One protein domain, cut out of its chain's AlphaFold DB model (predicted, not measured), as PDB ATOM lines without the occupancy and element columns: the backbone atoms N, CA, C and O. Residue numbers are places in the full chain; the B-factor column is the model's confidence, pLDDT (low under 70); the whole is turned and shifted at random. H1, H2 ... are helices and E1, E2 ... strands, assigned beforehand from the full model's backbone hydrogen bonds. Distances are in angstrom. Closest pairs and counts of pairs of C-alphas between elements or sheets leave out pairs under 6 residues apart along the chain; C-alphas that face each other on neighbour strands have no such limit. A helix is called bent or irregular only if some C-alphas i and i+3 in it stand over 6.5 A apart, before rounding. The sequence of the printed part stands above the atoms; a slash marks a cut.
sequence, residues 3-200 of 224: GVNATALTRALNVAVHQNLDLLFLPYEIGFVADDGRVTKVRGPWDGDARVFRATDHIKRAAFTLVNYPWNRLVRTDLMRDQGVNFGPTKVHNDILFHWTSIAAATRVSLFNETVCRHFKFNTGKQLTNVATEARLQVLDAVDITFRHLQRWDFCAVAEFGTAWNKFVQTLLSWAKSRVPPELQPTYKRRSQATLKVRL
ATOM      1  N   GLY A   3     148.381 169.153  96.190       93.31
ATOM      2  CA  GLY A   3     149.047 168.199  95.312       93.31
ATOM      3  C   GLY A   3     149.680 167.069  96.118       93.31
ATOM      4  O   GLY A   3     150.064 167.257  97.274       93.31
ATOM      5  N   VAL A   4     149.812 165.896  95.501       95.94
ATOM      6  CA  VAL A   4     150.398 164.708  96.128       95.94
ATOM      7  C   VAL A   4     151.498 164.144  95.236       95.94
ATOM      8  O   VAL A   4     151.293 163.932  94.042       95.94
ATOM      9  N   ASN A   5     152.665 163.876  95.819       96.69
ATOM     10  CA  ASN A   5     153.725 163.110  95.176       96.69
ATOM     11  C   ASN A   5     153.369 161.619  95.247       96.69
ATOM     12  O   ASN A   5     153.523 160.988  96.293       96.69
ATOM     13  N   ALA A   6     152.892 161.059  94.132       97.06
ATOM     14  CA  ALA A   6     152.438 159.670  94.062       97.06
ATOM     15  C   ALA A   6     153.535 158.664  94.449       97.06
ATOM     16  O   ALA A   6     153.270 157.712  95.176       97.06
ATOM     17  N   THR A   7     154.781 158.894  94.032       98.19
ATOM     18  CA  THR A   7     155.896 157.990  94.342       98.19
ATOM     19  C   THR A   7     156.219 157.993  95.838       98.19
ATOM     20  O   THR A   7     156.405 156.930  96.434       98.19
ATOM     21  N   ALA A   8     156.245 159.174  96.463       98.06
ATOM     22  CA  ALA A   8     156.448 159.300  97.906       98.06
ATOM     23  C   ALA A   8     155.266 158.713  98.695       98.06
ATOM     24  O   ALA A   8     155.474 158.032  99.698       98.06
ATOM     25  N   LEU A   9     154.033 158.897  98.209       98.25
ATOM     26  CA  LEU A   9     152.837 158.293  98.798       98.25
ATOM     27  C   LEU A   9     152.904 156.760  98.767       98.25
ATOM     28  O   LEU A   9     152.634 156.124  99.782       98.25
ATOM     29  N   THR A  10     153.305 156.162  97.643       98.38
ATOM     30  CA  THR A  10     153.479 154.705  97.530       98.38
ATOM     31  C   THR A  10     154.519 154.190  98.523       98.38
ATOM     32  O   THR A  10     154.289 153.186  99.195       98.38
ATOM     33  N   ARG A  11     155.646 154.896  98.688       98.56
ATOM     34  CA  ARG A  11     156.641 154.548  99.716       98.56
ATOM     35  C   ARG A  11     156.070 154.649 101.129       98.56
ATOM     36  O   ARG A  11     156.267 153.731 101.920       98.56
ATOM     37  N   ALA A  12     155.348 155.725 101.436       98.56
ATOM     38  CA  ALA A  12     154.707 155.908 102.734       98.56
ATOM     39  C   ALA A  12     153.692 154.791 103.030       98.56
ATOM     40  O   ALA A  12     153.665 154.259 104.140       98.56
ATOM     41  N   LEU A  13     152.903 154.386 102.031       98.44
ATOM     42  CA  LEU A  13     151.970 153.270 102.149       98.44
ATOM     43  C   LEU A  13     152.703 151.955 102.429       98.44
ATOM     44  O   LEU A  13     152.324 151.239 103.352       98.44
ATOM     45  N   ASN A  14     153.782 151.666 101.698       98.50
ATOM     46  CA  ASN A  14     154.594 150.472 101.938       98.50
ATOM     47  C   ASN A  14     155.160 150.458 103.362       98.50
ATOM     48  O   ASN A  14     155.090 149.431 104.031       98.50
ATOM     49  N   VAL A  15     155.651 151.596 103.864       98.44
ATOM     50  CA  VAL A  15     156.097 151.730 105.262       98.44
ATOM     51  C   VAL A  15     154.952 151.434 106.231       98.44
ATOM     52  O   VAL A  15     155.130 150.637 107.151       98.44
ATOM     53  N   ALA A  16     153.774 152.027 106.020       98.44
ATOM     54  CA  ALA A  16     152.617 151.814 106.883       98.44
ATOM     55  C   ALA A  16     152.168 150.347 106.912       98.44
ATOM     56  O   ALA A  16     151.874 149.826 107.986       98.44
ATOM     57  N   VAL A  17     152.162 149.667 105.763       98.38
ATOM     58  CA  VAL A  17     151.807 148.245 105.663       98.38
ATOM     59  C   VAL A  17     152.869 147.370 106.327       98.38
ATOM     60  O   VAL A  17     152.536 146.581 107.209       98.38
ATOM     61  N   HIS A  18     154.147 147.536 105.972       98.38
ATOM     62  CA  HIS A  18     155.235 146.708 106.502       98.38
ATOM     63  C   HIS A  18     155.409 146.845 108.014       98.38
ATOM     64  O   HIS A  18     155.658 145.856 108.697       98.38
ATOM     65  N   GLN A  19     155.268 148.059 108.549       98.00
ATOM     66  CA  GLN A  19     155.357 148.311 109.989       98.00
ATOM     67  C   GLN A  19     154.018 148.106 110.708       98.00
ATOM     68  O   GLN A  19     153.926 148.337 111.914       98.00
ATOM     69  N   ASN A  20     152.975 147.682 109.983       98.19
ATOM     70  CA  ASN A  20     151.630 147.489 110.505       98.19
ATOM     71  C   ASN A  20     151.144 148.732 111.278       98.19
ATOM     72  O   ASN A  20     150.654 148.612 112.394       98.19
ATOM     73  N   LEU A  21     151.275 149.939 110.725       98.56
ATOM     74  CA  LEU A  21     150.902 151.190 111.398       98.56
ATOM     75  C   LEU A  21     149.391 151.419 111.407       98.56
ATOM     76  O   LEU A  21     148.684 151.107 110.450       98.56
ATOM     77  N   ASP A  22     148.878 151.964 112.502       98.50
ATOM     78  CA  ASP A  22     147.492 152.434 112.599       98.50
ATOM     79  C   ASP A  22     147.346 153.826 111.979       98.50
ATOM     80  O   ASP A  22     146.318 154.148 111.379       98.50
ATOM     81  N   LEU A  23     148.399 154.632 112.127       98.62
ATOM     82  CA  LEU A  23     148.453 156.022 111.712       98.62
ATOM     83  C   LEU A  23     149.878 156.401 111.292       98.62
ATOM     84  O   LEU A  23     150.827 156.232 112.058       98.62
ATOM     85  N   LEU A  24     150.018 156.961 110.093       98.69
ATOM     86  CA  LEU A  24     151.271 157.529 109.593       98.69
ATOM     87  C   LEU A  24     151.036 158.980 109.183       98.69
ATOM     88  O   LEU A  24     150.227 159.236 108.294       98.69
ATOM     89  N   PHE A  25     151.750 159.925 109.793       98.62
ATOM     90  CA  PHE A  25     151.729 161.317 109.341       98.62
ATOM     91  C   PHE A  25     152.722 161.550 108.211       98.62
ATOM     92  O   PHE A  25     153.836 161.031 108.224       98.62
ATOM     93  N   LEU A  26     152.315 162.378 107.257       98.31
ATOM     94  CA  LEU A  26     153.033 162.670 106.029       98.31
ATOM     95  C   LEU A  26     153.528 164.125 106.058       98.31
ATOM     96  O   LEU A  26     152.706 165.044 106.158       98.31
ATOM     97  N   PRO A  27     154.847 164.368 105.965       97.19
ATOM     98  CA  PRO A  27     155.383 165.707 105.793       97.19
ATOM     99  C   PRO A  27     154.815 166.391 104.552       97.19
ATOM    100  O   PRO A  27     154.472 165.753 103.549       97.19
ATOM    101  N   TYR A  28     154.738 167.716 104.622       97.75
ATOM    102  CA  TYR A  28     154.124 168.524 103.584       97.75
ATOM    103  C   TYR A  28     154.883 169.817 103.316       97.75
ATOM    104  O   TYR A  28     155.640 170.311 104.146       97.75
ATOM    105  N   GLU A  29     154.621 170.402 102.162       97.25
ATOM    106  CA  GLU A  29     155.088 171.730 101.790       97.25
ATOM    107  C   GLU A  29     153.923 172.695 101.623       97.25
ATOM    108  O   GLU A  29     152.775 172.300 101.416       97.25
ATOM    109  N   ILE A  30     154.232 173.985 101.690       96.56
ATOM    110  CA  ILE A  30     153.285 175.065 101.451       96.56
ATOM    111  C   ILE A  30     153.782 175.866 100.254       96.56
ATOM    112  O   ILE A  30     154.842 176.493 100.323       96.56
ATOM    113  N   GLY A  31     153.012 175.842  99.171       96.12
ATOM    114  CA  GLY A  31     153.203 176.698  98.005       96.12
ATOM    115  C   GLY A  31     152.344 177.953  98.120       96.12
ATOM    116  O   GLY A  31     151.140 177.853  98.314       96.12
ATOM    117  N   PHE A  32     152.940 179.132  97.999       94.69
ATOM    118  CA  PHE A  32     152.222 180.403  97.921       94.69
ATOM    119  C   PHE A  32     151.983 180.748  96.458       94.69
ATOM    120  O   PHE A  32     152.929 180.774  95.670       94.69
ATOM    121  N   VAL A  33     150.728 180.998  96.107       92.44
ATOM    122  CA  VAL A  33     150.271 181.209  94.735       92.44
ATOM    123  C   VAL A  33     149.816 182.657  94.580       92.44
ATOM    124  O   VAL A  33     148.996 183.137  95.367       92.44
ATOM    125  N   ALA A  34     150.394 183.356  93.601       90.75
ATOM    126  CA  ALA A  34     149.978 184.704  93.224       90.75
ATOM    127  C   ALA A  34     148.655 184.683  92.443       90.75
ATOM    128  O   ALA A  34     148.165 183.624  92.054       90.75
ATOM    129  N   ASP A  35     148.072 185.860  92.211       88.19
ATOM    130  CA  ASP A  35     146.775 185.986  91.533       88.19
ATOM    131  C   ASP A  35     146.822 185.530  90.061       88.19
ATOM    132  O   ASP A  35     145.806 185.121  89.510       88.19
ATOM    133  N   ASP A  36     148.011 185.518  89.447       89.44
ATOM    134  CA  ASP A  36     148.268 184.967  88.108       89.44
ATOM    135  C   ASP A  36     148.370 183.426  88.080       89.44
ATOM    136  O   ASP A  36     148.637 182.832  87.036       89.44
ATOM    137  N   GLY A  37     148.179 182.759  89.226       87.50
ATOM    138  CA  GLY A  37     148.254 181.304  89.366       87.50
ATOM    139  C   GLY A  37     149.675 180.749  89.520       87.50
ATOM    140  O   GLY A  37     149.840 179.542  89.718       87.50
ATOM    141  N   ARG A  38     150.717 181.587  89.480       91.94
ATOM    142  CA  ARG A  38     152.105 181.133  89.611       91.94
ATOM    143  C   ARG A  38     152.475 180.888  91.072       91.94
ATOM    144  O   ARG A  38     152.208 181.705  91.955       91.94
ATOM    145  N   VAL A  39     153.184 179.788  91.334       93.75
ATOM    146  CA  VAL A  39     153.820 179.561  92.640       93.75
ATOM    147  C   VAL A  39     154.986 180.539  92.797       93.75
ATOM    148  O   VAL A  39     155.962 180.487  92.051       93.75
ATOM    149  N   THR A  40     154.888 181.436  93.773       94.69
ATOM    150  CA  THR A  40     155.899 182.469  94.051       94.69
ATOM    151  C   THR A  40     156.898 182.046  95.116       94.69
ATOM    152  O   THR A  40     158.038 182.506  95.112       94.69
ATOM    153  N   LYS A  41     156.485 181.164  96.031       95.56
ATOM    154  CA  LYS A  41     157.318 180.677  97.130       95.56
ATOM    155  C   LYS A  41     156.890 179.278  97.540       95.56
ATOM    156  O   LYS A  41     155.699 179.004  97.639       95.56
ATOM    157  N   VAL A  42     157.858 178.423  97.853       96.12
ATOM    158  CA  VAL A  42     157.626 177.133  98.510       96.12
ATOM    159  C   VAL A  42     158.383 177.121  99.831       96.12
ATOM    160  O   VAL A  42     159.485 177.658  99.933       96.12
ATOM    161  N   ARG A  43     157.776 176.541 100.863       96.38
ATOM    162  CA  ARG A  43     158.435 176.227 102.134       96.38
ATOM    163  C   ARG A  43     158.049 174.823 102.582       96.38
ATOM    164  O   ARG A  43     156.990 174.333 102.200       96.38
ATOM    165  N   GLY A  44     158.858 174.237 103.461       95.88
ATOM    166  CA  GLY A  44     158.446 173.075 104.248       95.88
ATOM    167  C   GLY A  44     157.301 173.397 105.223       95.88
ATOM    168  O   GLY A  44     156.750 174.510 105.197       95.88
ATOM    169  N   PRO A  45     156.966 172.462 106.130       95.62
ATOM    170  CA  PRO A  45     155.897 172.646 107.107       95.62
ATOM    171  C   PRO A  45     156.085 173.913 107.951       95.62
ATOM    172  O   PRO A  45     157.169 174.510 107.992       95.62
ATOM    173  N   TRP A  46     155.043 174.321 108.678       94.75
ATOM    174  CA  TRP A  46     155.206 175.324 109.737       94.75
ATOM    175  C   TRP A  46     156.280 174.878 110.731       94.75
ATOM    176  O   TRP A  46     156.430 173.688 110.978       94.75
ATOM    177  N   ASP A  47     157.014 175.815 111.329       95.38
ATOM    178  CA  ASP A  47     158.193 175.479 112.138       95.38
ATOM    179  C   ASP A  47     157.858 174.548 113.318       95.38
ATOM    180  O   ASP A  47     158.691 173.743 113.729       95.38
ATOM    181  N   GLY A  48     156.627 174.639 113.841       94.19
ATOM    182  CA  GLY A  48     156.073 173.690 114.812       94.19
ATOM    183  C   GLY A  48     156.004 172.268 114.261       94.19
ATOM    184  O   GLY A  48     156.642 171.372 114.810       94.19
ATOM    185  N   ASP A  49     155.314 172.082 113.140       97.00
ATOM    186  CA  ASP A  49     155.175 170.784 112.477       97.00
ATOM    187  C   ASP A  49     156.525 170.236 112.005       97.00
ATOM    188  O   ASP A  49     156.806 169.052 112.163       97.00
ATOM    189  N   ALA A  50     157.410 171.094 111.492       96.56
ATOM    190  CA  ALA A  50     158.745 170.697 111.064       96.56
ATOM    191  C   ALA A  50     159.570 170.118 112.226       96.56
ATOM    192  O   ALA A  50     160.359 169.201 112.014       96.56
ATOM    193  N   ARG A  51     159.393 170.626 113.458       96.56
ATOM    194  CA  ARG A  51     159.998 170.018 114.655       96.56
ATOM    195  C   ARG A  51     159.376 168.665 114.977       96.56
ATOM    196  O   ARG A  51     160.121 167.752 115.313       96.56
ATOM    197  N   VAL A  52     158.057 168.526 114.847       97.38
ATOM    198  CA  VAL A  52     157.373 167.244 115.076       97.38
ATOM    199  C   VAL A  52     157.877 166.179 114.108       97.38
ATOM    200  O   VAL A  52     158.263 165.118 114.565       97.38
ATOM    201  N   PHE A  53     157.987 166.470 112.807       97.44
ATOM    202  CA  PHE A  53     158.503 165.519 111.808       97.44
ATOM    203  C   PHE A  53     159.976 165.111 112.000       97.44
ATOM    204  O   PHE A  53     160.449 164.209 111.316       97.44
ATOM    205  N   ARG A  54     160.703 165.744 112.931       96.00
ATOM    206  CA  ARG A  54     162.053 165.337 113.355       96.00
ATOM    207  C   ARG A  54     162.076 164.601 114.698       96.00
ATOM    208  O   ARG A  54     163.155 164.242 115.157       96.00
ATOM    209  N   ALA A  55     160.928 164.416 115.348       95.56
ATOM    210  CA  ALA A  55     160.844 163.715 116.620       95.56
ATOM    211  C   ALA A  55     161.179 162.228 116.437       95.56
ATOM    212  O   ALA A  55     160.642 161.567 115.549       95.56
ATOM    213  N   THR A  56     162.051 161.710 117.299       94.19
ATOM    214  CA  THR A  56     162.457 160.297 117.331       94.19
ATOM    215  C   THR A  56     161.855 159.544 118.517       94.19
ATOM    216  O   THR A  56     161.845 158.316 118.525       94.19
ATOM    217  N   ASP A  57     161.313 160.264 119.498       93.75
ATOM    218  CA  ASP A  57     160.679 159.747 120.702       93.75
ATOM    219  C   ASP A  57     159.288 160.371 120.909       93.75
ATOM    220  O   ASP A  57     158.907 161.354 120.266       93.75
ATOM    221  N   HIS A  58     158.475 159.754 121.776       94.50
ATOM    222  CA  HIS A  58     157.130 160.232 122.128       94.50
ATOM    223  C   HIS A  58     156.271 160.643 120.909       94.50
ATOM    224  O   HIS A  58     155.493 161.598 120.978       94.50
ATOM    225  N   ILE A  59     156.389 159.916 119.789       96.56
ATOM    226  CA  ILE A  59     155.810 160.292 118.486       96.56
ATOM    227  C   ILE A  59     154.313 160.590 118.592       96.56
ATOM    228  O   ILE A  59     153.849 161.628 118.126       96.56
ATOM    229  N   LYS A  60     153.555 159.718 119.264       96.19
ATOM    230  CA  LYS A  60     152.109 159.898 119.461       96.19
ATOM    231  C   LYS A  60     151.786 161.202 120.203       96.19
ATOM    232  O   LYS A  60     150.859 161.907 119.819       96.19
ATOM    233  N   ARG A  61     152.578 161.567 121.220       95.62
ATOM    234  CA  ARG A  61     152.447 162.849 121.935       95.62
ATOM    235  C   ARG A  61     152.752 164.028 121.011       95.62
ATOM    236  O   ARG A  61     152.004 164.999 121.002       95.62
ATOM    237  N   ALA A  62     153.843 163.949 120.250       96.75
ATOM    238  CA  ALA A  62     154.250 165.009 119.331       96.75
ATOM    239  C   ALA A  62     153.206 165.230 118.221       96.75
ATOM    240  O   ALA A  62     152.896 166.375 117.888       96.75
ATOM    241  N   ALA A  63     152.599 164.152 117.717       97.50
ATOM    242  CA  ALA A  63     151.577 164.189 116.676       97.50
ATOM    243  C   ALA A  63     150.350 165.043 117.045       97.50
ATOM    244  O   ALA A  63     149.832 165.737 116.175       97.50
ATOM    245  N   PHE A  64     149.937 165.080 118.322       97.44
ATOM    246  CA  PHE A  64     148.830 165.940 118.794       97.44
ATOM    247  C   PHE A  64     149.089 167.442 118.623       97.44
ATOM    248  O   PHE A  64     148.187 168.258 118.797       97.44
ATOM    249  N   THR A  65     150.339 167.828 118.363       96.31
ATOM    250  CA  THR A  65     150.732 169.233 118.208       96.31
ATOM    251  C   THR A  65     150.843 169.673 116.753       96.31
ATOM    252  O   THR A  65     151.070 170.858 116.507       96.31
ATOM    253  N   LEU A  66     150.671 168.745 115.802       97.00
ATOM    254  CA  LEU A  66     150.600 169.071 114.380       97.00
ATOM    255  C   LEU A  66     149.361 169.913 114.088       97.00
ATOM    256  O   LEU A  66     148.316 169.747 114.718       97.00
ATOM    257  N   VAL A  67     149.444 170.766 113.069       94.88
ATOM    258  CA  VAL A  67     148.245 171.407 112.521       94.88
ATOM    259  C   VAL A  67     147.246 170.335 112.068       94.88
ATOM    260  O   VAL A  67     147.619 169.327 111.465       94.88
ATOM    261  N   ASN A  68     145.957 170.566 112.330       95.62
ATOM    262  CA  ASN A  68     144.875 169.591 112.158       95.62
ATOM    263  C   ASN A  68     144.522 169.258 110.696       95.62
ATOM    264  O   ASN A  68     143.425 168.772 110.432       95.62
ATOM    265  N   TYR A  69     145.435 169.460 109.744       93.69
ATOM    266  CA  TYR A  69     145.191 169.120 108.348       93.69
ATOM    267  C   TYR A  69     144.769 167.649 108.225       93.69
ATOM    268  O   TYR A  69     145.451 166.761 108.746       93.69
ATOM    269  N   PRO A  70     143.633 167.358 107.576       92.62
ATOM    270  CA  PRO A  70     143.147 165.986 107.485       92.62
ATOM    271  C   PRO A  70     143.894 165.168 106.432       92.62
ATOM    272  O   PRO A  70     143.975 163.952 106.553       92.62
ATOM    273  N   TRP A  71     144.454 165.832 105.419       94.00
ATOM    274  CA  TRP A  71     145.071 165.205 104.249       94.00
ATOM    275  C   TRP A  71     146.523 164.756 104.467       94.00
ATOM    276  O   TRP A  71     147.063 164.031 103.640       94.00
ATOM    277  N   ASN A  72     147.177 165.152 105.563       95.56
ATOM    278  CA  ASN A  72     148.597 164.866 105.802       95.56
ATOM    279  C   ASN A  72     148.837 163.540 106.546       95.56
ATOM    280  O   ASN A  72     149.756 163.449 107.361       95.56
ATOM    281  N   ARG A  73     147.997 162.522 106.333       97.31
ATOM    282  CA  ARG A  73     148.102 161.249 107.057       97.31
ATOM    283  C   ARG A  73     147.476 160.071 106.315       97.31
ATOM    284  O   ARG A  73     146.493 160.235 105.600       97.31
ATOM    285  N   LEU A  74     148.010 158.881 106.569       98.12
ATOM    286  CA  LEU A  74     147.377 157.599 106.269       98.12
ATOM    287  C   LEU A  74     146.793 157.031 107.559       98.12
ATOM    288  O   LEU A  74     147.497 156.946 108.565       98.12
ATOM    289  N   VAL A  75     145.523 156.638 107.523       98.06
ATOM    290  CA  VAL A  75     144.823 156.042 108.666       98.06
ATOM    291  C   VAL A  75     144.299 154.676 108.256       98.06
ATOM    292  O   VAL A  75     143.736 154.529 107.171       98.06
ATOM    293  N   ARG A  76     144.465 153.676 109.119       98.00
ATOM    294  CA  ARG A  76     143.883 152.352 108.896       98.00
ATOM    295  C   ARG A  76     142.357 152.434 108.913       98.00
ATOM    296  O   ARG A  76     141.771 152.910 109.883       98.00
ATOM    297  N   THR A  77     141.715 151.923 107.867       97.19
ATOM    298  CA  THR A  77     140.254 151.977 107.716       97.19
ATOM    299  C   THR A  77     139.515 151.289 108.863       97.19
ATOM    300  O   THR A  77     138.561 151.859 109.390       97.19
ATOM    301  N   ASP A  78     139.967 150.107 109.283       96.94
ATOM    302  CA  ASP A  78     139.306 149.351 110.356       96.94
ATOM    303  C   ASP A  78     139.380 150.098 111.689       96.94
ATOM    304  O   ASP A  78     138.374 150.224 112.375       96.94
ATOM    305  N   LEU A  79     140.517 150.744 111.989       95.69
ATOM    306  CA  LEU A  79     140.624 151.631 113.150       95.69
ATOM    307  C   LEU A  79     139.549 152.723 113.105       95.69
ATOM    308  O   LEU A  79     138.900 152.986 114.114       95.69
ATOM    309  N   MET A  80     139.353 153.365 111.949       95.38
ATOM    310  CA  MET A  80     138.363 154.436 111.835       95.38
ATOM    311  C   MET A  80     136.940 153.939 112.082       95.38
ATOM    312  O   MET A  80     136.183 154.600 112.796       95.38
ATOM    313  N   ARG A  81     136.590 152.780 111.516       95.12
ATOM    314  CA  ARG A  81     135.263 152.168 111.658       95.12
ATOM    315  C   ARG A  81     135.019 151.693 113.087       95.12
ATOM    316  O   ARG A  81     134.035 152.102 113.698       95.12
ATOM    317  N   ASP A  82     135.945 150.915 113.634       95.50
ATOM    318  CA  ASP A  82     135.787 150.245 114.926       95.50
ATOM    319  C   ASP A  82     135.836 151.231 116.095       95.50
ATOM    320  O   ASP A  82     135.148 151.060 117.102       95.50
ATOM    321  N   GLN A  83     136.641 152.290 115.969       94.75
ATOM    322  CA  GLN A  83     136.822 153.294 117.022       94.75
ATOM    323  C   GLN A  83     135.941 154.536 116.825       94.75
ATOM    324  O   GLN A  83     135.958 155.438 117.664       94.75
ATOM    325  N   GLY A  84     135.154 154.595 115.745       91.75
ATOM    326  CA  GLY A  84     134.254 155.713 115.461       91.75
ATOM    327  C   GLY A  84     134.984 157.039 115.224       91.75
ATOM    328  O   GLY A  84     134.510 158.091 115.660       91.75
ATOM    329  N   VAL A  85     136.137 157.002 114.551       95.62
ATOM    330  CA  VAL A  85     136.914 158.199 114.195       95.62
ATOM    331  C   VAL A  85     136.222 158.914 113.037       95.62
ATOM    332  O   VAL A  85     136.198 158.420 111.913       95.62
ATOM    333  N   ASN A  86     135.681 160.102 113.311       95.50
ATOM    334  CA  ASN A  86     134.893 160.888 112.364       95.50
ATOM    335  C   ASN A  86     135.303 162.366 112.379       95.50
ATOM    336  O   ASN A  86     135.920 162.855 113.328       95.50
ATOM    337  N   PHE A  87     134.910 163.100 111.339       97.44
ATOM    338  CA  PHE A  87     134.923 164.561 111.369       97.44
ATOM    339  C   PHE A  87     133.824 165.100 112.285       97.44
ATOM    340  O   PHE A  87     132.762 164.497 112.437       97.44
ATOM    341  N   GLY A  88     134.083 166.252 112.901       95.94
ATOM    342  CA  GLY A  88     133.105 166.947 113.726       95.94
ATOM    343  C   GLY A  88     131.942 167.502 112.892       95.94
ATOM    344  O   GLY A  88     132.124 167.815 111.717       95.94
ATOM    345  N   PRO A  89     130.753 167.686 113.491       95.00
ATOM    346  CA  PRO A  89     129.570 168.180 112.781       95.00
ATOM    347  C   PRO A  89     129.576 169.704 112.559       95.00
ATOM    348  O   PRO A  89     128.643 170.254 111.977       95.00
ATOM    349  N   THR A  90     130.581 170.419 113.069       91.69
ATOM    350  CA  THR A  90     130.669 171.877 112.964       91.69
ATOM    351  C   THR A  90     131.024 172.303 111.537       91.69
ATOM    352  O   THR A  90     131.740 171.610 110.823       91.69
ATOM    353  N   LYS A  91     130.551 173.473 111.096       86.50
ATOM    354  CA  LYS A  91     130.844 173.983 109.747       86.50
ATOM    355  C   LYS A  91     132.320 174.352 109.598       86.50
ATOM    356  O   LYS A  91     132.918 174.127 108.554       86.50
ATOM    357  N   VAL A  92     132.885 174.947 110.644       83.69
ATOM    358  CA  VAL A  92     134.319 175.228 110.794       83.69
ATOM    359  C   VAL A  92     134.878 174.341 111.904       83.69
ATOM    360  O   VAL A  92     134.130 173.936 112.790       83.69
ATOM    361  N   HIS A  93     136.185 174.073 111.907       91.00
ATOM    362  CA  HIS A  93     136.851 173.308 112.975       91.00
ATOM    363  C   HIS A  93     136.408 171.834 113.107       91.00
ATOM    364  O   HIS A  93     136.657 171.199 114.133       91.00
ATOM    365  N   ASN A  94     135.751 171.277 112.087       93.75
ATOM    366  CA  ASN A  94     135.357 169.863 112.038       93.75
ATOM    367  C   ASN A  94     136.555 168.903 112.064       93.75
ATOM    368  O   ASN A  94     136.446 167.759 112.507       93.75
ATOM    369  N   ASP A  95     137.701 169.376 111.603       95.56
ATOM    370  CA  ASP A  95     138.983 168.690 111.604       95.56
ATOM    371  C   ASP A  95     139.556 168.456 113.010       95.56
ATOM    372  O   ASP A  95     140.339 167.524 113.188       95.56
ATOM    373  N   ILE A  96     139.143 169.228 114.028       97.44
ATOM    374  CA  ILE A  96     139.588 169.026 115.417       97.44
ATOM    375  C   ILE A  96     139.217 167.619 115.896       97.44
ATOM    376  O   ILE A  96     140.089 166.889 116.366       97.44
ATOM    377  N   LEU A  97     137.955 167.207 115.740       97.69
ATOM    378  CA  LEU A  97     137.521 165.889 116.207       97.69
ATOM    379  C   LEU A  97     138.327 164.779 115.527       97.69
ATOM    380  O   LEU A  97     138.877 163.915 116.209       97.69
ATOM    381  N   PHE A  98     138.446 164.845 114.200       97.88
ATOM    382  CA  PHE A  98     139.180 163.854 113.419       97.88
ATOM    383  C   PHE A  98     140.656 163.797 113.821       97.88
ATOM    384  O   PHE A  98     141.197 162.714 114.052       97.88
ATOM    385  N   HIS A  99     141.314 164.952 113.961       98.31
ATOM    386  CA  HIS A  99     142.725 164.999 114.319       98.31
ATOM    387  C   HIS A  99     142.985 164.338 115.674       98.31
ATOM    388  O   HIS A  99     143.823 163.445 115.767       98.31
ATOM    389  N   TRP A 100     142.245 164.738 116.705       98.12
ATOM    390  CA  TRP A 100     142.491 164.264 118.062       98.12
ATOM    391  C   TRP A 100     142.076 162.804 118.257       98.12
ATOM    392  O   TRP A 100     142.811 162.036 118.876       98.12
ATOM    393  N   THR A 101     140.934 162.388 117.702       97.56
ATOM    394  CA  THR A 101     140.446 161.010 117.871       97.56
ATOM    395  C   THR A 101     141.226 159.995 117.042       97.56
ATOM    396  O   THR A 101     141.492 158.910 117.550       97.56
ATOM    397  N   SER A 102     141.684 160.344 115.829       97.69
ATOM    398  CA  SER A 102     142.538 159.445 115.030       97.69
ATOM    399  C   SER A 102     143.846 159.111 115.749       97.69
ATOM    400  O   SER A 102     144.252 157.953 115.775       97.69
ATOM    401  N   ILE A 103     144.476 160.101 116.390       97.94
ATOM    402  CA  ILE A 103     145.703 159.882 117.164       97.94
ATOM    403  C   ILE A 103     145.388 159.119 118.452       97.94
ATOM    404  O   ILE A 103     146.086 158.159 118.766       97.94
ATOM    405  N   ALA A 104     144.348 159.513 119.198       97.00
ATOM    406  CA  ALA A 104     143.989 158.856 120.456       97.00
ATOM    407  C   ALA A 104     143.718 157.357 120.263       97.00
ATOM    408  O   ALA A 104     144.292 156.548 120.998       97.00
ATOM    409  N   ALA A 105     142.945 157.004 119.232       96.75
ATOM    410  CA  ALA A 105     142.587 155.632 118.893       96.75
ATOM    411  C   ALA A 105     143.778 154.786 118.404       96.75
ATOM    412  O   ALA A 105     143.836 153.593 118.684       96.75
ATOM    413  N   ALA A 106     144.730 155.378 117.679       97.12
ATOM    414  CA  ALA A 106     145.846 154.650 117.077       97.12
ATOM    415  C   ALA A 106     146.881 154.196 118.118       97.12
ATOM    416  O   ALA A 106     147.400 155.010 118.881       97.12
ATOM    417  N   THR A 107     147.268 152.921 118.116       95.88
ATOM    418  CA  THR A 107     148.330 152.409 119.001       95.88
ATOM    419  C   THR A 107     149.697 152.532 118.336       95.88
ATOM    420  O   THR A 107     150.661 152.968 118.962       95.88
ATOM    421  N   ARG A 108     149.780 152.191 117.047       97.88
ATOM    422  CA  ARG A 108     151.015 152.223 116.253       97.88
ATOM    423  C   ARG A 108     151.035 153.474 115.383       97.88
ATOM    424  O   ARG A 108     150.451 153.498 114.300       97.88
ATOM    425  N   VAL A 109     151.685 154.518 115.890       98.25
ATOM    426  CA  VAL A 109     151.793 155.830 115.239       98.25
ATOM    427  C   VAL A 109     153.229 156.065 114.795       98.25
ATOM    428  O   VAL A 109     154.149 155.863 115.584       98.25
ATOM    429  N   SER A 110     153.420 156.539 113.566       98.44
ATOM    430  CA  SER A 110     154.736 156.947 113.066       98.44
ATOM    431  C   SER A 110     154.671 158.246 112.262       98.44
ATOM    432  O   SER A 110     153.590 158.736 111.911       98.44
ATOM    433  N   LEU A 111     155.844 158.803 111.971       98.44
ATOM    434  CA  LEU A 111     156.041 159.980 111.132       98.44
ATOM    435  C   LEU A 111     156.871 159.567 109.921       98.44
ATOM    436  O   LEU A 111     157.939 158.974 110.064       98.44
ATOM    437  N   PHE A 112     156.387 159.881 108.727       98.06
ATOM    438  CA  PHE A 112     157.172 159.711 107.516       98.06
ATOM    439  C   PHE A 112     158.228 160.822 107.422       98.06
ATOM    440  O   PHE A 112     158.072 161.887 108.020       98.06
ATOM    441  N   ASN A 113     159.314 160.578 106.693       95.44
ATOM    442  CA  ASN A 113     160.480 161.468 106.642       95.44
ATOM    443  C   ASN A 113     160.696 162.132 105.271       95.44
ATOM    444  O   ASN A 113     161.656 162.879 105.098       95.44
ATOM    445  N   GLU A 114     159.803 161.891 104.314       96.12
ATOM    446  CA  GLU A 114     159.832 162.493 102.984       96.12
ATOM    447  C   GLU A 114     158.548 163.306 102.745       96.12
ATOM    448  O   GLU A 114     157.458 162.903 103.151       96.12
ATOM    449  N   THR A 115     158.665 164.462 102.085       96.88
ATOM    450  CA  THR A 115     157.511 165.281 101.688       96.88
ATOM    451  C   THR A 115     156.596 164.513 100.737       96.88
ATOM    452  O   THR A 115     157.011 164.111  99.651       96.88
ATOM    453  N   VAL A 116     155.318 164.389 101.103       97.75
ATOM    454  CA  VAL A 116     154.298 163.729 100.270       97.75
ATOM    455  C   VAL A 116     153.286 164.722  99.720       97.75
ATOM    456  O   VAL A 116     152.896 164.630  98.556       97.75
ATOM    457  N   CYS A 117     152.857 165.676 100.541       96.81
ATOM    458  CA  CYS A 117     151.770 166.589 100.205       96.81
ATOM    459  C   CYS A 117     152.300 168.003  99.948       96.81
ATOM    460  O   CYS A 117     153.239 168.456 100.600       96.81
ATOM    461  N   ARG A 118     151.655 168.749  99.056       96.38
ATOM    462  CA  ARG A 118     151.863 170.191  98.907       96.38
ATOM    463  C   ARG A 118     150.525 170.899  98.992       96.38
ATOM    464  O   ARG A 118     149.674 170.676  98.144       96.38
ATOM    465  N   HIS A 119     150.384 171.781  99.969       94.81
ATOM    466  CA  HIS A 119     149.217 172.638 100.122       94.81
ATOM    467  C   HIS A 119     149.451 173.988  99.441       94.81
ATOM    468  O   HIS A 119     150.477 174.634  99.673       94.81
ATOM    469  N   PHE A 120     148.509 174.430  98.616       93.06
ATOM    470  CA  PHE A 120     148.590 175.689  97.883       93.06
ATOM    471  C   PHE A 120     147.767 176.780  98.571       93.06
ATOM    472  O   PHE A 120     146.547 176.695  98.689       93.06
ATOM    473  N   LYS A 121     148.442 177.849  98.996       90.38
ATOM    474  CA  LYS A 121     147.828 179.049  99.561       90.38
ATOM    475  C   LYS A 121     147.715 180.138  98.507       90.38
ATOM    476  O   LYS A 121     148.727 180.677  98.068       90.38
ATOM    477  N   PHE A 122     146.482 180.489  98.171       87.25
ATOM    478  CA  PHE A 122     146.147 181.567  97.245       87.25
ATOM    479  C   PHE A 122     145.927 182.877  98.013       87.25
ATOM    480  O   PHE A 122     145.321 182.860  99.088       87.25
ATOM    481  N   ASN A 123     146.394 184.004  97.467       75.38
ATOM    482  CA  ASN A 123     146.162 185.334  98.052       75.38
ATOM    483  C   ASN A 123     144.675 185.721  98.049       75.38
ATOM    484  O   ASN A 123     144.176 186.306  99.010       75.38
ATOM    485  N   THR A 124     143.960 185.347  96.991       63.66
ATOM    486  CA  THR A 124     142.554 185.679  96.762       63.66
ATOM    487  C   THR A 124     141.717 184.397  96.753       63.66
ATOM    488  O   THR A 124     141.569 183.703  95.755       63.66
ATOM    489  N   GLY A 125     141.167 184.030  97.912       56.41
ATOM    490  CA  GLY A 125     140.314 182.848  98.034       56.41
ATOM    491  C   GLY A 125     139.273 182.989  99.137       56.41
ATOM    492  O   GLY A 125     139.554 183.522 100.215       56.41
ATOM    493  N   LYS A 126     138.065 182.463  98.895       54.56
ATOM    494  CA  LYS A 126     137.021 182.266  99.918       54.56
ATOM    495  C   LYS A 126     137.416 181.116 100.854       54.56
ATOM    496  O   LYS A 126     136.752 180.088 100.916       54.56
ATOM    497  N   GLN A 127     138.531 181.267 101.559       58.19
ATOM    498  CA  GLN A 127     138.946 180.311 102.572       58.19
ATOM    499  C   GLN A 127     137.950 180.358 103.733       58.19
ATOM    500  O   GLN A 127     137.581 181.437 104.208       58.19
ATOM    501  N   LEU A 128     137.523 179.190 104.222       57.91
ATOM    502  CA  LEU A 128     136.607 179.078 105.367       57.91
ATOM    503  C   LEU A 128     137.155 179.822 106.604       57.91
ATOM    504  O   LEU A 128     136.405 180.327 107.439       57.91
ATOM    505  N   THR A 129     138.483 179.954 106.686       53.88
ATOM    506  CA  THR A 129     139.221 180.714 107.701       53.88
ATOM    507  C   THR A 129     139.020 182.231 107.640       53.88
ATOM    508  O   THR A 129     139.415 182.893 108.599       53.88
ATOM    509  N   ASN A 130     138.322 182.770 106.636       55.75
ATOM    510  CA  ASN A 130     137.921 184.179 106.550       55.75
ATOM    511  C   ASN A 130     136.450 184.424 106.936       55.75
ATOM    512  O   ASN A 130     136.003 185.567 106.958       55.75
ATOM    513  N   VAL A 131     135.684 183.382 107.289       61.38
ATOM    514  CA  VAL A 131     134.297 183.539 107.756       61.38
ATOM    515  C   VAL A 131     134.309 184.187 109.142       61.38
ATOM    516  O   VAL A 131     134.716 183.548 110.108       61.38
ATOM    517  N   ALA A 132     133.905 185.450 109.261       60.78
ATOM    518  CA  ALA A 132     133.790 186.180 110.528       60.78
ATOM    519  C   ALA A 132     132.316 186.294 110.950       60.78
ATOM    520  O   ALA A 132     131.776 187.383 111.082       60.78
ATOM    521  N   THR A 133     131.639 185.154 111.094       69.06
ATOM    522  CA  THR A 133     130.222 185.089 111.491       69.06
ATOM    523  C   THR A 133     130.060 184.287 112.779       69.06
ATOM    524  O   THR A 133     131.041 183.799 113.347       69.06
ATOM    525  N   GLU A 134     128.814 184.079 113.211       71.62
ATOM    526  CA  GLU A 134     128.456 183.206 114.335       71.62
ATOM    527  C   GLU A 134     129.080 181.802 114.257       71.62
ATOM    528  O   GLU A 134     129.384 181.200 115.288       71.62
ATOM    529  N   ALA A 135     129.410 181.328 113.050       77.06
ATOM    530  CA  ALA A 135     130.166 180.096 112.843       77.06
ATOM    531  C   ALA A 135     131.473 180.042 113.664       77.06
ATOM    532  O   ALA A 135     131.914 178.961 114.031       77.06
ATOM    533  N   ARG A 136     132.076 181.182 114.031       81.75
ATOM    534  CA  ARG A 136     133.271 181.217 114.892       81.75
ATOM    535  C   ARG A 136     133.036 180.737 116.310       81.75
ATOM    536  O   ARG A 136     133.966 180.209 116.915       81.75
ATOM    537  N   LEU A 137     131.818 180.859 116.831       89.19
ATOM    538  CA  LEU A 137     131.484 180.309 118.141       89.19
ATOM    539  C   LEU A 137     131.504 178.773 118.136       89.19
ATOM    540  O   LEU A 137     131.719 178.182 119.194       89.19
ATOM    541  N   GLN A 138     131.386 178.132 116.965       91.88
ATOM    542  CA  GLN A 138     131.436 176.672 116.831       91.88
ATOM    543  C   GLN A 138     132.793 176.075 117.217       91.88
ATOM    544  O   GLN A 138     132.874 174.875 117.453       91.88
ATOM    545  N   VAL A 139     133.854 176.883 117.352       94.12
ATOM    546  CA  VAL A 139     135.124 176.418 117.937       94.12
ATOM    547  C   VAL A 139     134.917 175.822 119.335       94.12
ATOM    548  O   VAL A 139     135.569 174.850 119.704       94.12
ATOM    549  N   LEU A 140     133.970 176.369 120.104       95.81
ATOM    550  CA  LEU A 140     133.648 175.909 121.453       95.81
ATOM    551  C   LEU A 140     132.915 174.567 121.414       95.81
ATOM    552  O   LEU A 140     133.202 173.692 122.228       95.81
ATOM    553  N   ASP A 141     132.024 174.395 120.436       95.81
ATOM    554  CA  ASP A 141     131.306 173.143 120.198       95.81
ATOM    555  C   ASP A 141     132.265 172.054 119.705       95.81
ATOM    556  O   ASP A 141     132.226 170.926 120.193       95.81
ATOM    557  N   ALA A 142     133.205 172.401 118.820       96.69
ATOM    558  CA  ALA A 142     134.250 171.494 118.358       96.69
ATOM    559  C   ALA A 142     135.137 171.008 119.519       96.69
ATOM    560  O   ALA A 142     135.404 169.810 119.620       96.69
ATOM    561  N   VAL A 143     135.546 171.901 120.431       97.88
ATOM    562  CA  VAL A 143     136.305 171.531 121.643       97.88
ATOM    563  C   VAL A 143     135.489 170.607 122.549       97.88
ATOM    564  O   VAL A 143     136.001 169.588 123.007       97.88
ATOM    565  N   ASP A 144     134.226 170.942 122.802       96.62
ATOM    566  CA  ASP A 144     133.346 170.173 123.683       96.62
ATOM    567  C   ASP A 144     133.073 168.761 123.144       96.62
ATOM    568  O   ASP A 144     133.273 167.776 123.855       96.62
ATOM    569  N   ILE A 145     132.695 168.650 121.867       96.50
ATOM    570  CA  ILE A 145     132.459 167.366 121.194       96.50
ATOM    571  C   ILE A 145     133.735 166.526 121.187       96.50
ATOM    572  O   ILE A 145     133.684 165.338 121.512       96.50
ATOM    573  N   THR A 146     134.877 167.134 120.856       97.69
ATOM    574  CA  THR A 146     136.163 166.427 120.813       97.69
ATOM    575  C   THR A 146     136.542 165.893 122.184       97.69
ATOM    576  O   THR A 146     136.839 164.708 122.308       97.69
ATOM    577  N   PHE A 147     136.460 166.717 123.231       97.38
ATOM    578  CA  PHE A 147     136.797 166.275 124.581       97.38
ATOM    579  C   PHE A 147     135.925 165.104 125.034       97.38
ATOM    580  O   PHE A 147     136.450 164.125 125.555       97.38
ATOM    581  N   ARG A 148     134.610 165.164 124.783       95.00
ATOM    582  CA  ARG A 148     133.686 164.069 125.119       95.00
ATOM    583  C   ARG A 148     134.055 162.759 124.418       95.00
ATOM    584  O   ARG A 148     133.956 161.704 125.035       95.00
ATOM    585  N   HIS A 149     134.523 162.812 123.170       95.81
ATOM    586  CA  HIS A 149     135.018 161.616 122.482       95.81
ATOM    587  C   HIS A 149     136.319 161.107 123.098       95.81
ATOM    588  O   HIS A 149     136.446 159.909 123.334       95.81
ATOM    589  N   LEU A 150     137.258 162.002 123.413       95.62
ATOM    590  CA  LEU A 150     138.544 161.631 124.008       95.62
ATOM    591  C   LEU A 150     138.393 160.878 125.339       95.62
ATOM    592  O   LEU A 150     139.213 160.015 125.647       95.62
ATOM    593  N   GLN A 151     137.321 161.125 126.098       91.12
ATOM    594  CA  GLN A 151     137.052 160.406 127.350       91.12
ATOM    595  C   GLN A 151     136.897 158.885 127.178       91.12
ATOM    596  O   GLN A 151     137.064 158.163 128.153       91.12
ATOM    597  N   ARG A 152     136.633 158.382 125.964       90.12
ATOM    598  CA  ARG A 152     136.487 156.942 125.685       90.12
ATOM    599  C   ARG A 152     137.787 156.142 125.814       90.12
ATOM    600  O   ARG A 152     137.716 154.927 125.941       90.12
ATOM    601  N   TRP A 153     138.946 156.801 125.756       90.00
ATOM    602  CA  TRP A 153     140.266 156.147 125.761       90.00
ATOM    603  C   TRP A 153     141.086 156.458 127.016       90.00
ATOM    604  O   TRP A 153     142.313 156.474 126.946       90.00
ATOM    605  N   ASP A 154     140.432 156.816 128.128       87.56
ATOM    606  CA  ASP A 154     141.101 157.314 129.341       87.56
ATOM    607  C   ASP A 154     142.159 158.380 129.017       87.56
ATOM    608  O   ASP A 154     143.227 158.459 129.619       87.56
ATOM    609  N   PHE A 155     141.863 159.223 128.024       93.31
ATOM    610  CA  PHE A 155     142.847 160.092 127.385       93.31
ATOM    611  C   PHE A 155     143.587 160.993 128.384       93.31
ATOM    612  O   PHE A 155     144.796 161.197 128.276       93.31
ATOM    613  N   CYS A 156     142.873 161.502 129.391       93.12
ATOM    614  CA  CYS A 156     143.449 162.347 130.433       93.12
ATOM    615  C   CYS A 156     144.257 161.578 131.498       93.12
ATOM    616  O   CYS A 156     144.934 162.223 132.295       93.12
ATOM    617  N   ALA A 157     144.198 160.241 131.543       92.19
ATOM    618  CA  ALA A 157     145.008 159.435 132.460       92.19
ATOM    619  C   ALA A 157     146.498 159.484 132.085       92.19
ATOM    620  O   ALA A 157     147.367 159.413 132.955       92.19
ATOM    621  N   VAL A 158     146.804 159.687 130.800       92.31
ATOM    622  CA  VAL A 158     148.162 159.958 130.326       92.31
ATOM    623  C   VAL A 158     148.438 161.457 130.454       92.31
ATOM    624  O   VAL A 158     147.972 162.269 129.651       92.31
ATOM    625  N   ALA A 159     149.224 161.838 131.463       92.44
ATOM    626  CA  ALA A 159     149.489 163.242 131.798       92.44
ATOM    627  C   ALA A 159     150.031 164.065 130.612       92.44
ATOM    628  O   ALA A 159     149.661 165.229 130.429       92.44
ATOM    629  N   GLU A 160     150.869 163.455 129.770       92.06
ATOM    630  CA  GLU A 160     151.409 164.103 128.573       92.06
ATOM    631  C   GLU A 160     150.321 164.446 127.543       92.06
ATOM    632  O   GLU A 160     150.350 165.524 126.946       92.06
ATOM    633  N   PHE A 161     149.332 163.566 127.361       94.81
ATOM    634  CA  PHE A 161     148.218 163.785 126.434       94.81
ATOM    635  C   PHE A 161     147.286 164.875 126.956       94.81
ATOM    636  O   PHE A 161     146.918 165.789 126.214       94.81
ATOM    637  N   GLY A 162     146.989 164.848 128.258       94.62
ATOM    638  CA  GLY A 162     146.226 165.910 128.905       94.62
ATOM    639  C   GLY A 162     146.908 167.275 128.808       94.62
ATOM    640  O   GLY A 162     146.248 168.281 128.547       94.62
ATOM    641  N   THR A 163     148.235 167.317 128.933       94.44
ATOM    642  CA  THR A 163     149.023 168.547 128.762       94.44
ATOM    643  C   THR A 163     148.944 169.073 127.328       94.44
ATOM    644  O   THR A 163     148.701 170.267 127.128       94.44
ATOM    645  N   ALA A 164     149.095 168.195 126.330       95.12
ATOM    646  CA  ALA A 164     148.970 168.563 124.920       95.12
ATOM    647  C   ALA A 164     147.578 169.134 124.607       95.12
ATOM    648  O   ALA A 164     147.472 170.214 124.020       95.12
ATOM    649  N   TRP A 165     146.519 168.465 125.071       97.38
ATOM    650  CA  TRP A 165     145.138 168.920 124.905       97.38
ATOM    651  C   TRP A 165     144.886 170.276 125.560       97.38
ATOM    652  O   TRP A 165     144.374 171.194 124.919       97.38
ATOM    653  N   ASN A 166     145.301 170.445 126.816       96.62
ATOM    654  CA  ASN A 166     145.082 171.692 127.541       96.62
ATOM    655  C   ASN A 166     145.765 172.874 126.847       96.62
ATOM    656  O   ASN A 166     145.155 173.933 126.679       96.62
ATOM    657  N   LYS A 167     147.011 172.679 126.396       96.00
ATOM    658  CA  LYS A 167     147.751 173.693 125.639       96.00
ATOM    659  C   LYS A 167     147.062 174.014 124.314       96.00
ATOM    660  O   LYS A 167     146.938 175.192 123.972       96.00
ATOM    661  N   PHE A 168     146.591 173.000 123.587       97.06
ATOM    662  CA  PHE A 168     145.858 173.191 122.340       97.06
ATOM    663  C   PHE A 168     144.591 174.021 122.552       97.06
ATOM    664  O   PHE A 168     144.432 175.047 121.893       97.06
ATOM    665  N   VAL A 169     143.734 173.645 123.507       97.38
ATOM    666  CA  VAL A 169     142.474 174.353 123.786       97.38
ATOM    667  C   VAL A 169     142.738 175.809 124.163       97.38
ATOM    668  O   VAL A 169     142.130 176.709 123.589       97.38
ATOM    669  N   GLN A 170     143.672 176.072 125.079       95.88
ATOM    670  CA  GLN A 170     144.003 177.444 125.478       95.88
ATOM    671  C   GLN A 170     144.513 178.279 124.296       95.88
ATOM    672  O   GLN A 170     144.066 179.412 124.099       95.88
ATOM    673  N   THR A 171     145.398 177.711 123.475       94.88
ATOM    674  CA  THR A 171     145.940 178.390 122.288       94.88
ATOM    675  C   THR A 171     144.846 178.673 121.260       94.88
ATOM    676  O   THR A 171     144.724 179.801 120.778       94.88
ATOM    677  N   LEU A 172     144.015 177.673 120.960       94.88
ATOM    678  CA  LEU A 172     142.918 177.768 120.003       94.88
ATOM    679  C   LEU A 172     141.895 178.824 120.428       94.88
ATOM    680  O   LEU A 172     141.497 179.646 119.607       94.88
ATOM    681  N   LEU A 173     141.488 178.833 121.700       94.94
ATOM    682  CA  LEU A 173     140.522 179.806 122.208       94.94
ATOM    683  C   LEU A 173     141.126 181.217 122.306       94.94
ATOM    684  O   LEU A 173     140.446 182.210 122.046       94.94
ATOM    685  N   SER A 174     142.415 181.351 122.610       93.81
ATOM    686  CA  SER A 174     143.080 182.657 122.528       93.81
ATOM    687  C   SER A 174     143.060 183.200 121.094       93.81
ATOM    688  O   SER A 174     142.624 184.329 120.852       93.81
ATOM    689  N   TRP A 175     143.422 182.364 120.116       92.06
ATOM    690  CA  TRP A 175     143.382 182.728 118.701       92.06
ATOM    691  C   TRP A 175     141.958 183.051 118.229       92.06
ATOM    692  O   TRP A 175     141.737 184.105 117.627       92.06
ATOM    693  N   ALA A 176     140.982 182.198 118.552       91.12
ATOM    694  CA  ALA A 176     139.595 182.355 118.127       91.12
ATOM    695  C   ALA A 176     138.989 183.666 118.635       91.12
ATOM    696  O   ALA A 176     138.271 184.327 117.889       91.12
ATOM    697  N   LYS A 177     139.347 184.103 119.852       92.31
ATOM    698  CA  LYS A 177     138.897 185.382 120.420       92.31
ATOM    699  C   LYS A 177     139.162 186.565 119.484       92.31
ATOM    700  O   LYS A 177     138.294 187.416 119.341       92.31
ATOM    701  N   SER A 178     140.324 186.605 118.827       90.06
ATOM    702  CA  SER A 178     140.680 187.698 117.902       90.06
ATOM    703  C   SER A 178     139.930 187.653 116.565       90.06
ATOM    704  O   SER A 178     140.004 188.593 115.782       90.06
ATOM    705  N   ARG A 179     139.213 186.557 116.288       87.25
ATOM    706  CA  ARG A 179     138.454 186.319 115.051       87.25
ATOM    707  C   ARG A 179     136.939 186.385 115.251       87.25
ATOM    708  O   ARG A 179     136.204 186.318 114.269       87.25
ATOM    709  N   VAL A 180     136.474 186.469 116.497       88.88
ATOM    710  CA  VAL A 180     135.053 186.598 116.834       88.88
ATOM    711  C   VAL A 180     134.629 188.069 116.692       88.88
ATOM    712  O   VAL A 180     135.290 188.936 117.272       88.88
ATOM    713  N   PRO A 181     133.537 188.362 115.963       89.56
ATOM    714  CA  PRO A 181     133.002 189.716 115.835       89.56
ATOM    715  C   PRO A 181     132.687 190.387 117.186       89.56
ATOM    716  O   PRO A 181     132.304 189.681 118.129       89.56
ATOM    717  N   PRO A 182     132.834 191.722 117.313       91.50
ATOM    718  CA  PRO A 182     132.620 192.449 118.569       91.50
ATOM    719  C   PRO A 182     131.282 192.143 119.256       91.50
ATOM    720  O   PRO A 182     131.247 191.925 120.467       91.50
ATOM    721  N   GLU A 183     130.199 192.045 118.489       92.50
ATOM    722  CA  GLU A 183     128.843 191.774 118.967       92.50
ATOM    723  C   GLU A 183     128.685 190.376 119.590       92.50
ATOM    724  O   GLU A 183     127.846 190.164 120.464       92.50
ATOM    725  N   LEU A 184     129.546 189.426 119.214       93.25
ATOM    726  CA  LEU A 184     129.550 188.063 119.746       93.25
ATOM    727  C   LEU A 184     130.549 187.866 120.899       93.25
ATOM    728  O   LEU A 184     130.528 186.816 121.553       93.25
ATOM    729  N   GLN A 185     131.399 188.854 121.199       94.38
ATOM    730  CA  GLN A 185     132.415 188.764 122.257       94.38
ATOM    731  C   GLN A 185     131.840 188.458 123.654       94.38
ATOM    732  O   GLN A 185     132.434 187.630 124.355       94.38
ATOM    733  N   PRO A 186     130.695 189.029 124.094       96.00
ATOM    734  CA  PRO A 186     130.114 188.682 125.393       96.00
ATOM    735  C   PRO A 186     129.729 187.199 125.490       96.00
ATOM    736  O   PRO A 186     130.055 186.522 126.471       96.00
ATOM    737  N   THR A 187     129.095 186.666 124.441       95.25
ATOM    738  CA  THR A 187     128.731 185.244 124.346       95.25
ATOM    739  C   THR A 187     129.973 184.361 124.303       95.25
ATOM    740  O   THR A 187     130.036 183.355 125.016       95.25
ATOM    741  N   TYR A 188     130.987 184.759 123.532       95.69
ATOM    742  CA  TYR A 188     132.261 184.057 123.465       95.69
ATOM    743  C   TYR A 188     132.951 183.983 124.828       95.69
ATOM    744  O   TYR A 188     133.336 182.898 125.263       95.69
ATOM    745  N   LYS A 189     133.069 185.109 125.544       96.19
ATOM    746  CA  LYS A 189     133.700 185.168 126.871       96.19
ATOM    747  C   LYS A 189     133.009 184.224 127.855       96.19
ATOM    748  O   LYS A 189     133.679 183.418 128.492       96.19
ATOM    749  N   ARG A 190     131.675 184.271 127.928       96.25
ATOM    750  CA  ARG A 190     130.891 183.404 128.820       96.25
ATOM    751  C   ARG A 190     131.091 181.922 128.493       96.25
ATOM    752  O   ARG A 190     131.404 181.131 129.381       96.25
ATOM    753  N   ARG A 191     130.923 181.535 127.225       96.31
ATOM    754  CA  ARG A 191     131.014 180.124 126.815       96.31
ATOM    755  C   ARG A 191     132.447 179.590 126.903       96.31
ATOM    756  O   ARG A 191     132.630 178.486 127.394       96.31
ATOM    757  N   SER A 192     133.460 180.367 126.515       96.12
ATOM    758  CA  SER A 192     134.872 179.954 126.617       96.12
ATOM    759  C   SER A 192     135.319 179.726 128.063       96.12
ATOM    760  O   SER A 192     135.993 178.736 128.333       96.12
ATOM    761  N   GLN A 193     134.889 180.569 129.009       94.94
ATOM    762  CA  GLN A 193     135.131 180.344 130.439       94.94
ATOM    763  C   GLN A 193     134.483 179.042 130.926       94.94
ATOM    764  O   GLN A 193     135.129 178.257 131.624       94.94
ATOM    765  N   ALA A 194     133.235 178.782 130.523       93.94
ATOM    766  CA  ALA A 194     132.559 177.529 130.842       93.94
ATOM    767  C   ALA A 194     133.307 176.322 130.250       93.94
ATOM    768  O   ALA A 194     133.586 175.372 130.977       93.94
ATOM    769  N   THR A 195     133.711 176.387 128.976       94.00
ATOM    770  CA  THR A 195     134.502 175.350 128.297       94.00
ATOM    771  C   THR A 195     135.814 175.072 129.031       94.00
ATOM    772  O   THR A 195     136.088 173.919 129.352       94.00
ATOM    773  N   LEU A 196     136.601 176.098 129.366       93.38
ATOM    774  CA  LEU A 196     137.883 175.929 130.065       93.38
ATOM    775  C   LEU A 196     137.724 175.295 131.453       93.38
ATOM    776  O   LEU A 196     138.599 174.556 131.893       93.38
ATOM    777  N   LYS A 197     136.598 175.526 132.134       91.88
ATOM    778  CA  LYS A 197     136.326 174.919 133.443       91.88
ATOM    779  C   LYS A 197     136.096 173.405 133.364       91.88
ATOM    780  O   LYS A 197     136.410 172.698 134.318       91.88
ATOM    781  N   VAL A 198     135.520 172.907 132.266       91.81
ATOM    782  CA  VAL A 198     134.995 171.527 132.190       91.81
ATOM    783  C   VAL A 198     135.593 170.667 131.077       91.81
ATOM    784  O   VAL A 198     135.305 169.471 131.036       91.81
ATOM    785  N   ARG A 199     136.384 171.248 130.165       93.62
ATOM    786  CA  ARG A 199     136.982 170.576 128.990       93.62
ATOM    787  C   ARG A 199     138.502 170.603 128.978       93.62
ATOM    788  O   ARG A 199     139.112 170.455 127.926       93.62
ATOM    789  N   LEU A 200     139.108 170.789 130.141       93.00
ATOM    790  CA  LEU A 200     140.531 170.566 130.340       93.00
ATOM    791  C   LEU A 200     140.723 169.251 131.091       93.00
ATOM    792  O   LEU A 200     139.949 168.918 131.993       93.00
TER     793      LEU A 200
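Overview. This is residues 3 to 200 of the 224 residues of the protein "Hypothetical protein" of Rhizochromulina marina (UniProt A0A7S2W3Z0). Two parts stand side by side: one is an up-and-down bundle of three long helices, H6, H7 and H8, with H5 alongside H6; the other holds two small three-stranded sheets. In sheet E4 E1 E5, H1 packs on one face, over E1, and short H3 sits on the opposite face, over the edge strand E5; E1 runs on into E2 of sheet E3 E2 E6, on which no named helix packs. The printed part has 198 residues, with eight named helices and six named strands in the order H1 E1 E2 E3 H2 H3 E4 H4 H5 E5 E6 H6 H7 H8; both sheets are mixed, and so is the class. The whole is compact, with a radius of gyration of the C-alphas of 17.7 A and spans of 50 by 49 by 28 A.

Along the chain. H1, residues 6 to 18, begins at C-alpha 6 (152.438, 159.670, 94.062) and is 18.2 A long. Then come E1, 23 to 25; E2, 28 to 33, 15.9 A; E3, 39 to 43; H2, 47 to 52; H3, 59 to 63; E4, 73 to 75; H4, 77 to 83; H5, 94 to 105, 17.4 A; E5, 109 to 111; and E6, 117 to 122, 16.3 A. H6, 134 to 153, measures 31.7 A, H7, 159 to 177, 27.1 A, and H8, 182 to 198, 25.1 A, ending at C-alpha 198 (134.995, 171.527, 132.190). H8 is irregular, with C-alphas 183 and 186 7.2 A apart.

Arrangement. H1 is on the sheet E4 E1 E5 at a height of 9.9 A; its closest C-alpha pair with E1 is Ala 16 and Leu 24, 6.5 A. H3 is on the opposite face; its closest C-alphas to E5 are Lys 60 and Val 109, 5.9 A. E1 is parallel to E5 (N 25 and O 110, 3.0 A) and antiparallel to E4 (N 74 and O 24, 2.8 A). E2 is parallel to E6 (N 33 and O 121, 2.8 A) and forms a hairpin with E3 (N 32 and O 41, 2.8 A). H2 and H3 only just touch, with 3 pairs of C-alphas within 8 A, the closest Val 52 and Ala 62, 5.7 A. H4 and H5 only just touch, with 3 such pairs, the closest Gln 83 and Ala 105, 6.5 A. H5 only grazes the sheet E4 E1 E5, with residues 99 to 105. H5 and H6 touch at Leu 97 and Thr 146, C-alphas 4.8 A apart, the same way at a shallow tilt of 12 degrees. H6 and H7 are a helical hairpin, the closest C-alphas Val 143 and Val 169, 7.1 A. H7 and H8 are another, the closest Leu 173 and Ser 192, 7.2 A. Every O i to N i+4 pair is within hydrogen-bond range in H1, H2, H3, H4 and H7, against 7 of 8 in H5, 10 of 16 in H6 and 11 of 13 in H8.

Size, cuts and confidence. The C-alphas farthest apart, His 18 and Glu 183, are 53.7 A apart. The printed part has no cut, and E6 to H6 is a long link. The mean pLDDT of the printed part is 93.0, and residues 124 to 133 are under 70.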